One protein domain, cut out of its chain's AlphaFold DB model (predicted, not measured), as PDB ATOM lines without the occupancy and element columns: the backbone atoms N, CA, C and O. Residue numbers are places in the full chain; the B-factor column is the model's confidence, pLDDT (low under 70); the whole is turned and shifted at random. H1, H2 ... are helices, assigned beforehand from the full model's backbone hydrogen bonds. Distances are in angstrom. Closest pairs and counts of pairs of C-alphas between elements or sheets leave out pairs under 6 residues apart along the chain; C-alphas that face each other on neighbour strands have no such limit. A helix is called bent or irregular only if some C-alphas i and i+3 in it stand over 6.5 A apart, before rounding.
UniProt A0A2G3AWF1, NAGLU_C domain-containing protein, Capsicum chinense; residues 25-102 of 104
ATOM      1  N   LEU A  25     110.779  89.122  98.820       96.00
ATOM      2  CA  LEU A  25     110.359  88.260  97.711       96.00
ATOM      3  C   LEU A  25     111.481  88.073  96.681       96.00
ATOM      4  O   LEU A  25     111.758  86.946  96.276       96.00
ATOM      5  N   ARG A  26     112.160  89.163  96.314       96.12
ATOM      6  CA  ARG A  26     113.219  89.172  95.297       96.12
ATOM      7  C   ARG A  26     114.512  88.520  95.778       96.12
ATOM      8  O   ARG A  26     115.091  87.744  95.035       96.12
ATOM      9  N   ASP A  27     114.948  88.818  96.998       97.00
ATOM     10  CA  ASP A  27     116.312  88.532  97.456       97.00
ATOM     11  C   ASP A  27     116.388  87.302  98.371       97.00
ATOM     12  O   ASP A  27     117.453  86.701  98.495       97.00
ATOM     13  N   TYR A  28     115.272  86.897  98.989       97.00
ATOM     14  CA  TYR A  28     115.213  85.733  99.881       97.00
ATOM     15  C   TYR A  28     114.391  84.579  99.301       97.00
ATOM     16  O   TYR A  28     114.855  83.439  99.276       97.00
ATOM     17  N   TYR A  29     113.166  84.828  98.831       97.75
ATOM     18  CA  TYR A  29     112.318  83.761  98.280       97.75
ATOM     19  C   TYR A  29     112.702  83.395  96.837       97.75
ATOM     20  O   TYR A  29     112.809  82.209  96.528       97.75
ATOM     21  N   GLY A  30     112.973  84.389  95.986       97.94
ATOM     22  CA  GLY A  30     113.315  84.205  94.571       97.94
ATOM     23  C   GLY A  30     114.491  83.247  94.336       97.94
ATOM     24  O   GLY A  30     114.302  82.229  93.670       97.94
ATOM     25  N   PRO A  31     115.680  83.481  94.927       98.00
ATOM     26  CA  PRO A  31     116.833  82.605  94.747       98.00
ATOM     27  C   PRO A  31     116.583  81.186  95.265       98.00
ATOM     28  O   PRO A  31     117.023  80.218  94.649       98.00
ATOM     29  N   ARG A  32     115.828  81.042  96.365       97.56
ATOM     30  CA  ARG A  32     115.466  79.732  96.931       97.56
ATOM     31  C   ARG A  32     114.533  78.939  96.012       97.56
ATOM     32  O   ARG A  32     114.687  77.724  95.912       97.56
ATOM     33  N   ALA A  33     113.601  79.606  95.328       98.00
ATOM     34  CA  ALA A  33     112.770  78.980  94.301       98.00
ATOM     35  C   ALA A  33     113.590  78.632  93.046       98.00
ATOM     36  O   ALA A  33     113.468  77.529  92.519       98.00
ATOM     37  N   ALA A  34     114.482  79.525  92.609       98.44
ATOM     38  CA  ALA A  34     115.322  79.307  91.432       98.44
ATOM     39  C   ALA A  34     116.194  78.047  91.559       98.44
ATOM     40  O   ALA A  34     116.241  77.239  90.633       98.44
ATOM     41  N   ILE A  35     116.825  77.820  92.719       98.31
ATOM     42  CA  ILE A  35     117.625  76.602  92.918       98.31
ATOM     43  C   ILE A  35     116.767  75.333  92.953       98.31
ATOM     44  O   ILE A  35     117.246  74.274  92.576       98.31
ATOM     45  N   TYR A  36     115.500  75.398  93.365       98.12
ATOM     46  CA  TYR A  36     114.626  74.227  93.278       98.12
ATOM     47  C   TYR A  36     114.410  73.816  91.817       98.12
ATOM     48  O   TYR A  36     114.622  72.653  91.473       98.12
ATOM     49  N   PHE A  37     114.082  74.780  90.949       98.38
ATOM     50  CA  PHE A  37     113.911  74.519  89.520       98.38
ATOM     51  C   PHE A  37     115.205  74.069  88.848       98.38
ATOM     52  O   PHE A  37     115.168  73.123  88.072       98.38
ATOM     53  N   LYS A  38     116.351  74.667  89.196       98.44
ATOM     54  CA  LYS A  38     117.664  74.228  88.706       98.44
ATOM     55  C   LYS A  38     117.889  72.731  88.954       98.44
ATOM     56  O   LYS A  38     118.093  71.984  88.007       98.44
ATOM     57  N   TYR A  39     117.787  72.284  90.209       98.44
ATOM     58  CA  TYR A  39     118.019  70.875  90.555       98.44
ATOM     59  C   TYR A  39     116.964  69.945  89.950       98.44
ATOM     60  O   TYR A  39     117.263  68.793  89.638       98.44
ATOM     61  N   MET A  40     115.725  70.419  89.792       98.44
ATOM     62  CA  MET A  40     114.670  69.657  89.127       98.44
ATOM     63  C   MET A  40     115.000  69.435  87.651       98.44
ATOM     64  O   MET A  40     114.945  68.295  87.201       98.44
ATOM     65  N   ILE A  41     115.364  70.494  86.928       98.44
ATOM     66  CA  ILE A  41     115.742  70.430  85.512       98.44
ATOM     67  C   ILE A  41     116.944  69.499  85.336       98.44
ATOM     68  O   ILE A  41     116.851  68.549  84.569       98.44
ATOM     69  N   GLU A  42     118.005  69.683  86.129       98.12
ATOM     70  CA  GLU A  42     119.195  68.818  86.101       98.12
ATOM     71  C   GLU A  42     118.838  67.338  86.319       98.12
ATOM     72  O   GLU A  42     119.363  66.456  85.643       98.12
ATOM     73  N   SER A  43     117.907  67.053  87.236       98.19
ATOM     74  CA  SER A  43     117.467  65.682  87.518       98.19
ATOM     75  C   SER A  43     116.676  65.067  86.364       98.19
ATOM     76  O   SER A  43     116.863  63.892  86.050       98.19
ATOM     77  N   LEU A  44     115.815  65.858  85.717       98.12
ATOM     78  CA  LEU A  44     115.034  65.424  84.558       98.12
ATOM     79  C   LEU A  44     115.925  65.185  83.336       98.12
ATOM     80  O   LEU A  44     115.796  64.151  82.686       98.12
ATOM     81  N   GLU A  45     116.850  66.101  83.051       98.06
ATOM     82  CA  GLU A  45     117.803  65.987  81.942       98.06
ATOM     83  C   GLU A  45     118.792  64.832  82.156       98.06
ATOM     84  O   GLU A  45     119.131  64.116  81.215       98.06
ATOM     85  N   GLY A  46     119.226  64.620  83.401       96.56
ATOM     86  CA  GLY A  46     120.148  63.551  83.779       96.56
ATOM     87  C   GLY A  46     119.498  62.183  84.000       96.56
ATOM     88  O   GLY A  46     120.217  61.205  84.212       96.56
ATOM     89  N   GLY A  47     118.164  62.087  83.992       97.38
ATOM     90  CA  GLY A  47     117.435  60.836  84.220       97.38
ATOM     91  C   GLY A  47     117.641  60.228  85.614       97.38
ATOM     92  O   GLY A  47     117.532  59.013  85.779       97.38
ATOM     93  N   HIS A  48     117.960  61.047  86.618       96.06
ATOM     94  CA  HIS A  48     118.206  60.597  87.988       96.06
ATOM     95  C   HIS A  48     117.251  61.249  88.990       96.06
ATOM     96  O   HIS A  48     116.571  62.232  88.710       96.06
ATOM     97  N   GLY A  49     117.194  60.695  90.203       97.38
ATOM     98  CA  GLY A  49     116.383  61.265  91.277       97.38
ATOM     99  C   GLY A  49     116.848  62.666  91.689       97.38
ATOM    100  O   GLY A  49     118.022  63.016  91.543       97.38
ATOM    101  N   PHE A  50     115.927  63.451  92.258       98.00
ATOM    102  CA  PHE A  50     116.227  64.782  92.784       98.00
ATOM    103  C   PHE A  50     117.293  64.711  93.883       98.00
ATOM    104  O   PHE A  50     117.092  64.061  94.915       98.00
ATOM    105  N   ASN A  51     118.417  65.407  93.699       97.06
ATOM    106  CA  ASN A  51     119.501  65.436  94.681       97.06
ATOM    107  C   ASN A  51     119.150  66.333  95.881       97.06
ATOM    108  O   ASN A  51     119.644  67.452  96.040       97.06
ATOM    109  N   LEU A  52     118.289  65.808  96.755       96.81
ATOM    110  CA  LEU A  52     117.727  66.527  97.894       96.81
ATOM    111  C   LEU A  52     118.800  67.063  98.845       96.81
ATOM    112  O   LEU A  52     118.653  68.164  99.373       96.81
ATOM    113  N   ARG A  53     119.877  66.302  99.075       97.00
ATOM    114  CA  ARG A  53     120.938  66.704 100.004       97.00
ATOM    115  C   ARG A  53     121.712  67.907  99.471       97.00
ATOM    116  O   ARG A  53     121.914  68.864 100.211       97.00
ATOM    117  N   ALA A  54     122.115  67.876  98.202       97.31
ATOM    118  CA  ALA A  54     122.837  68.987  97.588       97.31
ATOM    119  C   ALA A  54     121.966  70.251  97.511       97.31
ATOM    120  O   ALA A  54     122.396  71.310  97.972       97.31
ATOM    121  N   TRP A  55     120.706  70.111  97.081       98.12
ATOM    122  CA  TRP A  55     119.751  71.218  97.079       98.12
ATOM    123  C   TRP A  55     119.556  71.825  98.478       98.12
ATOM    124  O   TRP A  55     119.615  73.044  98.628       98.12
ATOM    125  N   ARG A  56     119.386  71.001  99.529       97.62
ATOM    126  CA  ARG A  56     119.232  71.491 100.915       97.62
ATOM    127  C   ARG A  56     120.434  72.308 101.375       97.62
ATOM    128  O   ARG A  56     120.244  73.376 101.954       97.62
ATOM    129  N   ARG A  57     121.655  71.839 101.096       98.00
ATOM    130  CA  ARG A  57     122.887  72.570 101.442       98.00
ATOM    131  C   ARG A  57     122.917  73.949 100.788       98.00
ATOM    132  O   ARG A  57     123.223  74.942 101.447       98.00
ATOM    133  N   GLU A  58     122.562  74.025  99.507       98.25
ATOM    134  CA  GLU A  58     122.522  75.288  98.770       98.25
ATOM    135  C   GLU A  58     121.416  76.218  99.289       98.25
ATOM    136  O   GLU A  58     121.662  77.395  99.550       98.25
ATOM    137  N   TRP A  59     120.226  75.680  99.555       97.88
ATOM    138  CA  TRP A  59     119.091  76.420 100.109       97.88
ATOM    139  C   TRP A  59     119.391  77.028 101.484       97.88
ATOM    140  O   TRP A  59     119.066  78.192 101.752       97.88
ATOM    141  N   ILE A  60     120.046  76.260 102.359       97.19
ATOM    142  CA  ILE A  60     120.452  76.719 103.690       97.19
ATOM    143  C   ILE A  60     121.534  77.790 103.574       97.19
ATOM    144  O   ILE A  60     121.435  78.832 104.224       97.19
ATOM    145  N   LYS A  61     122.523  77.586 102.699       97.25
ATOM    146  CA  LYS A  61     123.571  78.576 102.440       97.25
ATOM    147  C   LYS A  61     122.990  79.902 101.947       97.25
ATOM    148  O   LYS A  61     123.378  80.945 102.472       97.25
ATOM    149  N   LEU A  62     122.056  79.879 100.990       97.06
ATOM    150  CA  LEU A  62     121.365  81.083 100.508       97.06
ATOM    151  C   LEU A  62     120.633  81.794 101.648       97.06
ATOM    152  O   LEU A  62     120.782  83.001 101.822       97.06
ATOM    153  N   THR A  63     119.901  81.031 102.464       95.69
ATOM    154  CA  THR A  63     119.167  81.566 103.615       95.69
ATOM    155  C   THR A  63     120.102  82.262 104.603       95.69
ATOM    156  O   THR A  63     119.881  83.424 104.934       95.69
ATOM    157  N   ASN A  64     121.171  81.589 105.031       95.94
ATOM    158  CA  ASN A  64     122.119  82.140 106.002       95.94
ATOM    159  C   ASN A  64     122.874  83.354 105.443       95.94
ATOM    160  O   ASN A  64     123.102  84.317 106.171       95.94
ATOM    161  N   SER A  65     123.230  83.327 104.155       96.19
ATOM    162  CA  SER A  65     123.927  84.440 103.492       96.19
ATOM    163  C   SER A  65     123.040  85.679 103.394       96.19
ATOM    164  O   SER A  65     123.504  86.788 103.639       96.19
ATOM    165  N   TRP A  66     121.753  85.507 103.078       96.38
ATOM    166  CA  TRP A  66     120.806  86.620 103.067       96.38
ATOM    167  C   TRP A  66     120.621  87.208 104.472       96.38
ATOM    168  O   TRP A  66     120.649  88.425 104.636       96.38
ATOM    169  N   GLN A  67     120.514  86.362 105.503       93.88
ATOM    170  CA  GLN A  67     120.342  86.812 106.890       93.88
ATOM    171  C   GLN A  67     121.525  87.599 107.451       93.88
ATOM    172  O   GLN A  67     121.320  88.489 108.270       93.88
ATOM    173  N   SER A  68     122.751  87.262 107.050       95.12
ATOM    174  CA  SER A  68     123.956  87.980 107.475       95.12
ATOM    175  C   SER A  68     124.315  89.158 106.562       95.12
ATOM    176  O   SER A  68     125.267  89.891 106.848       95.12
ATOM    177  N   SER A  69     123.567  89.355 105.471       96.00
ATOM    178  CA  SER A  69     123.785  90.453 104.533       96.00
ATOM    179  C   SER A  69     123.433  91.814 105.145       96.00
ATOM    180  O   SER A  69     122.669  91.924 106.102       96.00
ATOM    181  N   ARG A  70     123.997  92.878 104.566       96.56
ATOM    182  CA  ARG A  70     123.722  94.280 104.933       96.56
ATOM    183  C   ARG A  70     123.109  95.047 103.762       96.56
ATOM    184  O   ARG A  70     123.471  96.191 103.500       96.56
ATOM    185  N   ASN A  71     122.234  94.379 103.015       94.31
ATOM    186  CA  ASN A  71     121.588  94.965 101.848       94.31
ATOM    187  C   ASN A  71     120.730  96.169 102.260       94.31
ATOM    188  O   ASN A  71     120.034  96.129 103.275       94.31
ATOM    189  N   VAL A  72     120.767  97.230 101.453       96.12
ATOM    190  CA  VAL A  72     119.923  98.413 101.640       96.12
ATOM    191  C   VAL A  72     118.644  98.227 100.832       96.12
ATOM    192  O   VAL A  72     118.698  97.951  99.633       96.12
ATOM    193  N   PHE A  73     117.496  98.379 101.489       95.69
ATOM    194  CA  PHE A  73     116.183  98.260 100.863       95.69
ATOM    195  C   PHE A  73     115.517  99.637 100.743       95.69
ATOM    196  O   PHE A  73     115.622 100.431 101.681       95.69
ATOM    197  N   PRO A  74     114.836  99.937  99.621       95.50
ATOM    198  CA  PRO A  74     114.061 101.165  99.486       95.50
ATOM    199  C   PRO A  74     112.971 101.259 100.557       95.50
ATOM    200  O   PRO A  74     112.316 100.263 100.864       95.50
ATOM    201  N   VAL A  75     112.772 102.463 101.090       95.75
ATOM    202  CA  VAL A  75     111.701 102.768 102.058       95.75
ATOM    203  C   VAL A  75     110.494 103.441 101.407       95.75
ATOM    204  O   VAL A  75     109.405 103.413 101.968       95.75
ATOM    205  N   GLU A  76     110.683 103.987 100.208       96.75
ATOM    206  CA  GLU A  76     109.625 104.586  99.402       96.75
ATOM    207  C   GLU A  76     109.025 103.551  98.447       96.75
ATOM    208  O   GLU A  76     109.736 102.722  97.862       96.75
ATOM    209  N   SER A  77     107.706 103.606  98.270       93.75
ATOM    210  CA  SER A  77     107.006 102.779  97.291       93.75
ATOM    211  C   SER A  77     107.237 103.296  95.867       93.75
ATOM    212  O   SER A  77     107.460 104.481  95.628       93.75
ATOM    213  N   THR A  78     107.195 102.384  94.895       94.38
ATOM    214  CA  THR A  78     107.308 102.703  93.464       94.38
ATOM    215  C   THR A  78     106.351 101.829  92.655       94.38
ATOM    216  O   THR A  78     105.988 100.735  93.093       94.38
ATOM    217  N   GLY A  79     105.962 102.301  91.467       93.94
ATOM    218  CA  GLY A  79     105.055 101.593  90.556       93.94
ATOM    219  C   GLY A  79     103.571 101.913  90.766       93.94
ATOM    220  O   GLY A  79     103.199 102.666  91.661       93.94
ATOM    221  N   ASP A  80     102.729 101.335  89.908       97.25
ATOM    222  CA  ASP A  80     101.271 101.495  89.926       97.25
ATOM    223  C   ASP A  80     100.610 100.169  90.317       97.25
ATOM    224  O   ASP A  80     100.612  99.200  89.554       97.25
ATOM    225  N   ALA A  81     100.061 100.119  91.530       96.38
ATOM    226  CA  ALA A  81      99.456  98.906  92.067       96.38
ATOM    227  C   ALA A  81      98.200  98.472  91.288       96.38
ATOM    228  O   ALA A  81      97.957  97.270  91.155       96.38
ATOM    229  N   LEU A  82      97.422  99.418  90.747       97.88
ATOM    230  CA  LEU A  82      96.214  99.103  89.988       97.88
ATOM    231  C   LEU A  82      96.593  98.442  88.663       97.88
ATOM    232  O   LEU A  82      96.150  97.328  88.394       97.88
ATOM    233  N   ASN A  83      97.498  99.060  87.905       98.12
ATOM    234  CA  ASN A  83      97.940  98.507  86.623       98.12
ATOM    235  C   ASN A  83      98.621  97.139  86.795       98.12
ATOM    236  O   ASN A  83      98.362  96.213  86.029       98.12
ATOM    237  N   VAL A  84      99.464  96.974  87.825       96.94
ATOM    238  CA  VAL A  84     100.131  95.687  88.096       96.94
ATOM    239  C   VAL A  84      99.124  94.602  88.481       96.94
ATOM    240  O   VAL A  84      99.252  93.467  88.023       96.94
ATOM    241  N   SER A  85      98.124  94.921  89.306       96.94
ATOM    242  CA  SER A  85      97.113  93.938  89.719       96.94
ATOM    243  C   SER A  85      96.213  93.497  88.563       96.94
ATOM    244  O   SER A  85      95.957  92.301  88.436       96.94
ATOM    245  N   GLN A  86      95.810  94.423  87.688       97.19
ATOM    246  CA  GLN A  86      95.076  94.106  86.459       97.19
ATOM    247  C   GLN A  86      95.899  93.188  85.555       97.19
ATOM    248  O   GLN A  86      95.440  92.106  85.204       97.19
ATOM    249  N   TRP A  87      97.156  93.547  85.281       96.81
ATOM    250  CA  TRP A  87      98.039  92.724  84.454       96.81
ATOM    251  C   TRP A  87      98.250  91.310  85.023       96.81
ATOM    252  O   TRP A  87      98.235  90.328  84.280       96.81
ATOM    253  N   LEU A  88      98.435  91.178  86.343       95.69
ATOM    254  CA  LEU A  88      98.563  89.869  86.991       95.69
ATOM    255  C   LEU A  88      97.276  89.046  86.878       95.69
ATOM    256  O   LEU A  88      97.354  87.838  86.657       95.69
ATOM    257  N   PHE A  89      96.111  89.681  87.028       95.62
ATOM    258  CA  PHE A  89      94.820  89.019  86.871       95.62
ATOM    259  C   PHE A  89      94.633  88.495  85.444       95.62
ATOM    260  O   PHE A  89      94.350  87.312  85.266       95.62
ATOM    261  N   GLU A  90      94.859  89.341  84.439       95.69
ATOM    262  CA  GLU A  90      94.750  88.966  83.024       95.69
ATOM    263  C   GLU A  90      95.691  87.804  82.691       95.69
ATOM    264  O   GLU A  90      95.280  86.797  82.124       95.69
ATOM    265  N   LYS A  91      96.954  87.892  83.126       95.12
ATOM    266  CA  LYS A  91      97.976  86.892  82.804       95.12
ATOM    267  C   LYS A  91      97.765  85.537  83.478       95.12
ATOM    268  O   LYS A  91      98.116  84.516  82.891       95.12
ATOM    269  N   TYR A  92      97.322  85.519  84.735       94.38
ATOM    270  CA  TYR A  92      97.337  84.297  85.549       94.38
ATOM    271  C   TYR A  92      95.953  83.762  85.917       94.38
ATOM    272  O   TYR A  92      95.878  82.603  86.309       94.38
ATOM    273  N   LEU A  93      94.879  84.559  85.838       91.62
ATOM    274  CA  LEU A  93      93.548  84.177  86.335       91.62
ATOM    275  C   LEU A  93      92.441  84.250  85.280       91.62
ATOM    276  O   LEU A  93      91.515  83.441  85.333       91.62
ATOM    277  N   GLN A  94      92.517  85.172  84.320       85.81
ATOM    278  CA  GLN A  94      91.456  85.355  83.324       85.81
ATOM    279  C   GLN A  94      91.244  84.112  82.444       85.81
ATOM    280  O   GLN A  94      90.100  83.728  82.203       85.81
ATOM    281  N   ASP A  95      92.323  83.433  82.046       72.81
ATOM    282  CA  ASP A  95      92.246  82.199  81.250       72.81
ATOM    283  C   ASP A  95      91.824  80.966  82.071       72.81
ATOM    284  O   ASP A  95      91.346  79.988  81.506       72.81
ATOM    285  N   LEU A  96      91.936  80.992  83.405       62.97
ATOM    286  CA  LEU A  96      91.473  79.886  84.258       62.97
ATOM    287  C   LEU A  96      89.945  79.889  84.417       62.97
ATOM    288  O   LEU A  96      89.322  78.829  84.434       62.97
ATOM    289  N   GLY A  97      89.324  81.072  84.469       58.31
ATOM    290  CA  GLY A  97      87.872  81.209  84.633       58.31
ATOM    291  C   GLY A  97      87.041  80.739  83.431       58.31
ATOM    292  O   GLY A  97      85.855  80.453  83.586       58.31
ATOM    293  N   SER A  98      87.644  80.629  82.243       56.78
ATOM    294  CA  SER A  98      86.973  80.133  81.032       56.78
ATOM    295  C   SER A  98      86.932  78.600  80.952       56.78
ATOM    296  O   SER A  98      86.024  78.049  80.326       56.78
ATOM    297  N   HIS A  99      87.859  77.905  81.622       53.72
ATOM    298  CA  HIS A  99      87.892  76.441  81.688       53.72
ATOM    299  C   HIS A  99      86.931  75.869  82.743       53.72
ATOM    300  O   HIS A  99      86.314  74.834  82.496       53.72
ATOM    301  N   ASP A 100      86.723  76.563  83.867       54.19
ATOM    302  CA  ASP A 100      85.817  76.101  84.932       54.19
ATOM    303  C   ASP A 100      84.324  76.236  84.568       54.19
ATOM    304  O   ASP A 100      83.494  75.469  85.057       54.19
ATOM    305  N   GLN A 101      83.954  77.149  83.660       52.19
ATOM    306  CA  GLN A 101      82.565  77.297  83.191       52.19
ATOM    307  C   GLN A 101      82.107  76.213  82.200       52.19
ATOM    308  O   GLN A 101      80.912  76.102  81.944       52.19
ATOM    309  N   GLN A 102      83.019  75.408  81.646       49.34
ATOM    310  CA  GLN A 102      82.675  74.296  80.745       49.34
ATOM    311  C   GLN A 102      82.537  72.946  81.471       49.34
ATOM    312  O   GLN A 102      82.174  71.953  80.843       49.34
TER     313      GLN A 102
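Overview. This is residues 25 to 102 of the 104 residues of the protein "NAGLU_C domain-containing protein" of Capsicum chinense (UniProt A0A2G3AWF1). A long helical hairpin, H1 and H2 side by side, is joined by a long link without a named element to a separate arm, in which H3 is continued by the short H4, and the whole makes a wide, open C with an empty middle. The arm is the other limb of the C, and residues 72 to 85, 87 to 93 and 95 to 102 stand free. The printed part has 78 residues, with four named helices in the order H1, H2, H3, H4 and no named strand; its class is all helix. It is extended, with a radius of gyration of the C-alphas of 18.3 A, and flat, spanning 43 by 42 by 15 A.

Along the chain. The longest helix by residues is H1, residues 25 to 46, which measures 30.0 A from C-alpha 25 at (110.359, 88.260, 97.711) to C-alpha 46. It is neither bent nor irregular, but only just: C-alphas 26 and 29 are 6.2 A apart. H2, residues 52 to 68, is 24.3 A long and begins with C-alpha 52 at (117.727, 66.527, 97.894). H3, residues 81 to 94, is 18.0 A long; it is only just irregular, with C-alphas 91 and 94 6.7 A apart, and its line is a rough one. H4, residues 96 to 100, is 6.8 A long and ends with C-alpha 100 at (85.817, 76.101, 84.932).

Arrangement. H1 and H2 touch, with 13 pairs of C-alphas within 8 A; the closest C-alphas are those of Arg 32 and Trp 59, 5.8 A apart. They form a helical hairpin at a shallow tilt of 18 degrees and run opposite ways, with their centres 11.8 A apart. H3 is apart from both H1 and H2. H4 is also apart from H1 and H2. H3 and H4 meet only through their link. Every O i to N i+4 pair is within hydrogen-bond range in H2 and H4, against 13 of 18 in H1 and 9 of 10 in H3.

Size, cuts and confidence. The two C-alphas farthest apart are those of Arg 70 and Gln 102, at 51.7 A. The first and last printed C-alphas, those of Leu 25 and Gln 102, are 35.3 A apart. The printed part has no cut. The link from H2 to H3, residues 69 to 80, is long, and its C-alphas lie 19 to 23 A from the mean of the C-alphas. The links from H1 to H2 and from H3 to H4 are tight. The mean pLDDT of the printed part is 92.6; the model's confidence is under 70 in residues 96 to 102, and the mean for H4 is 57.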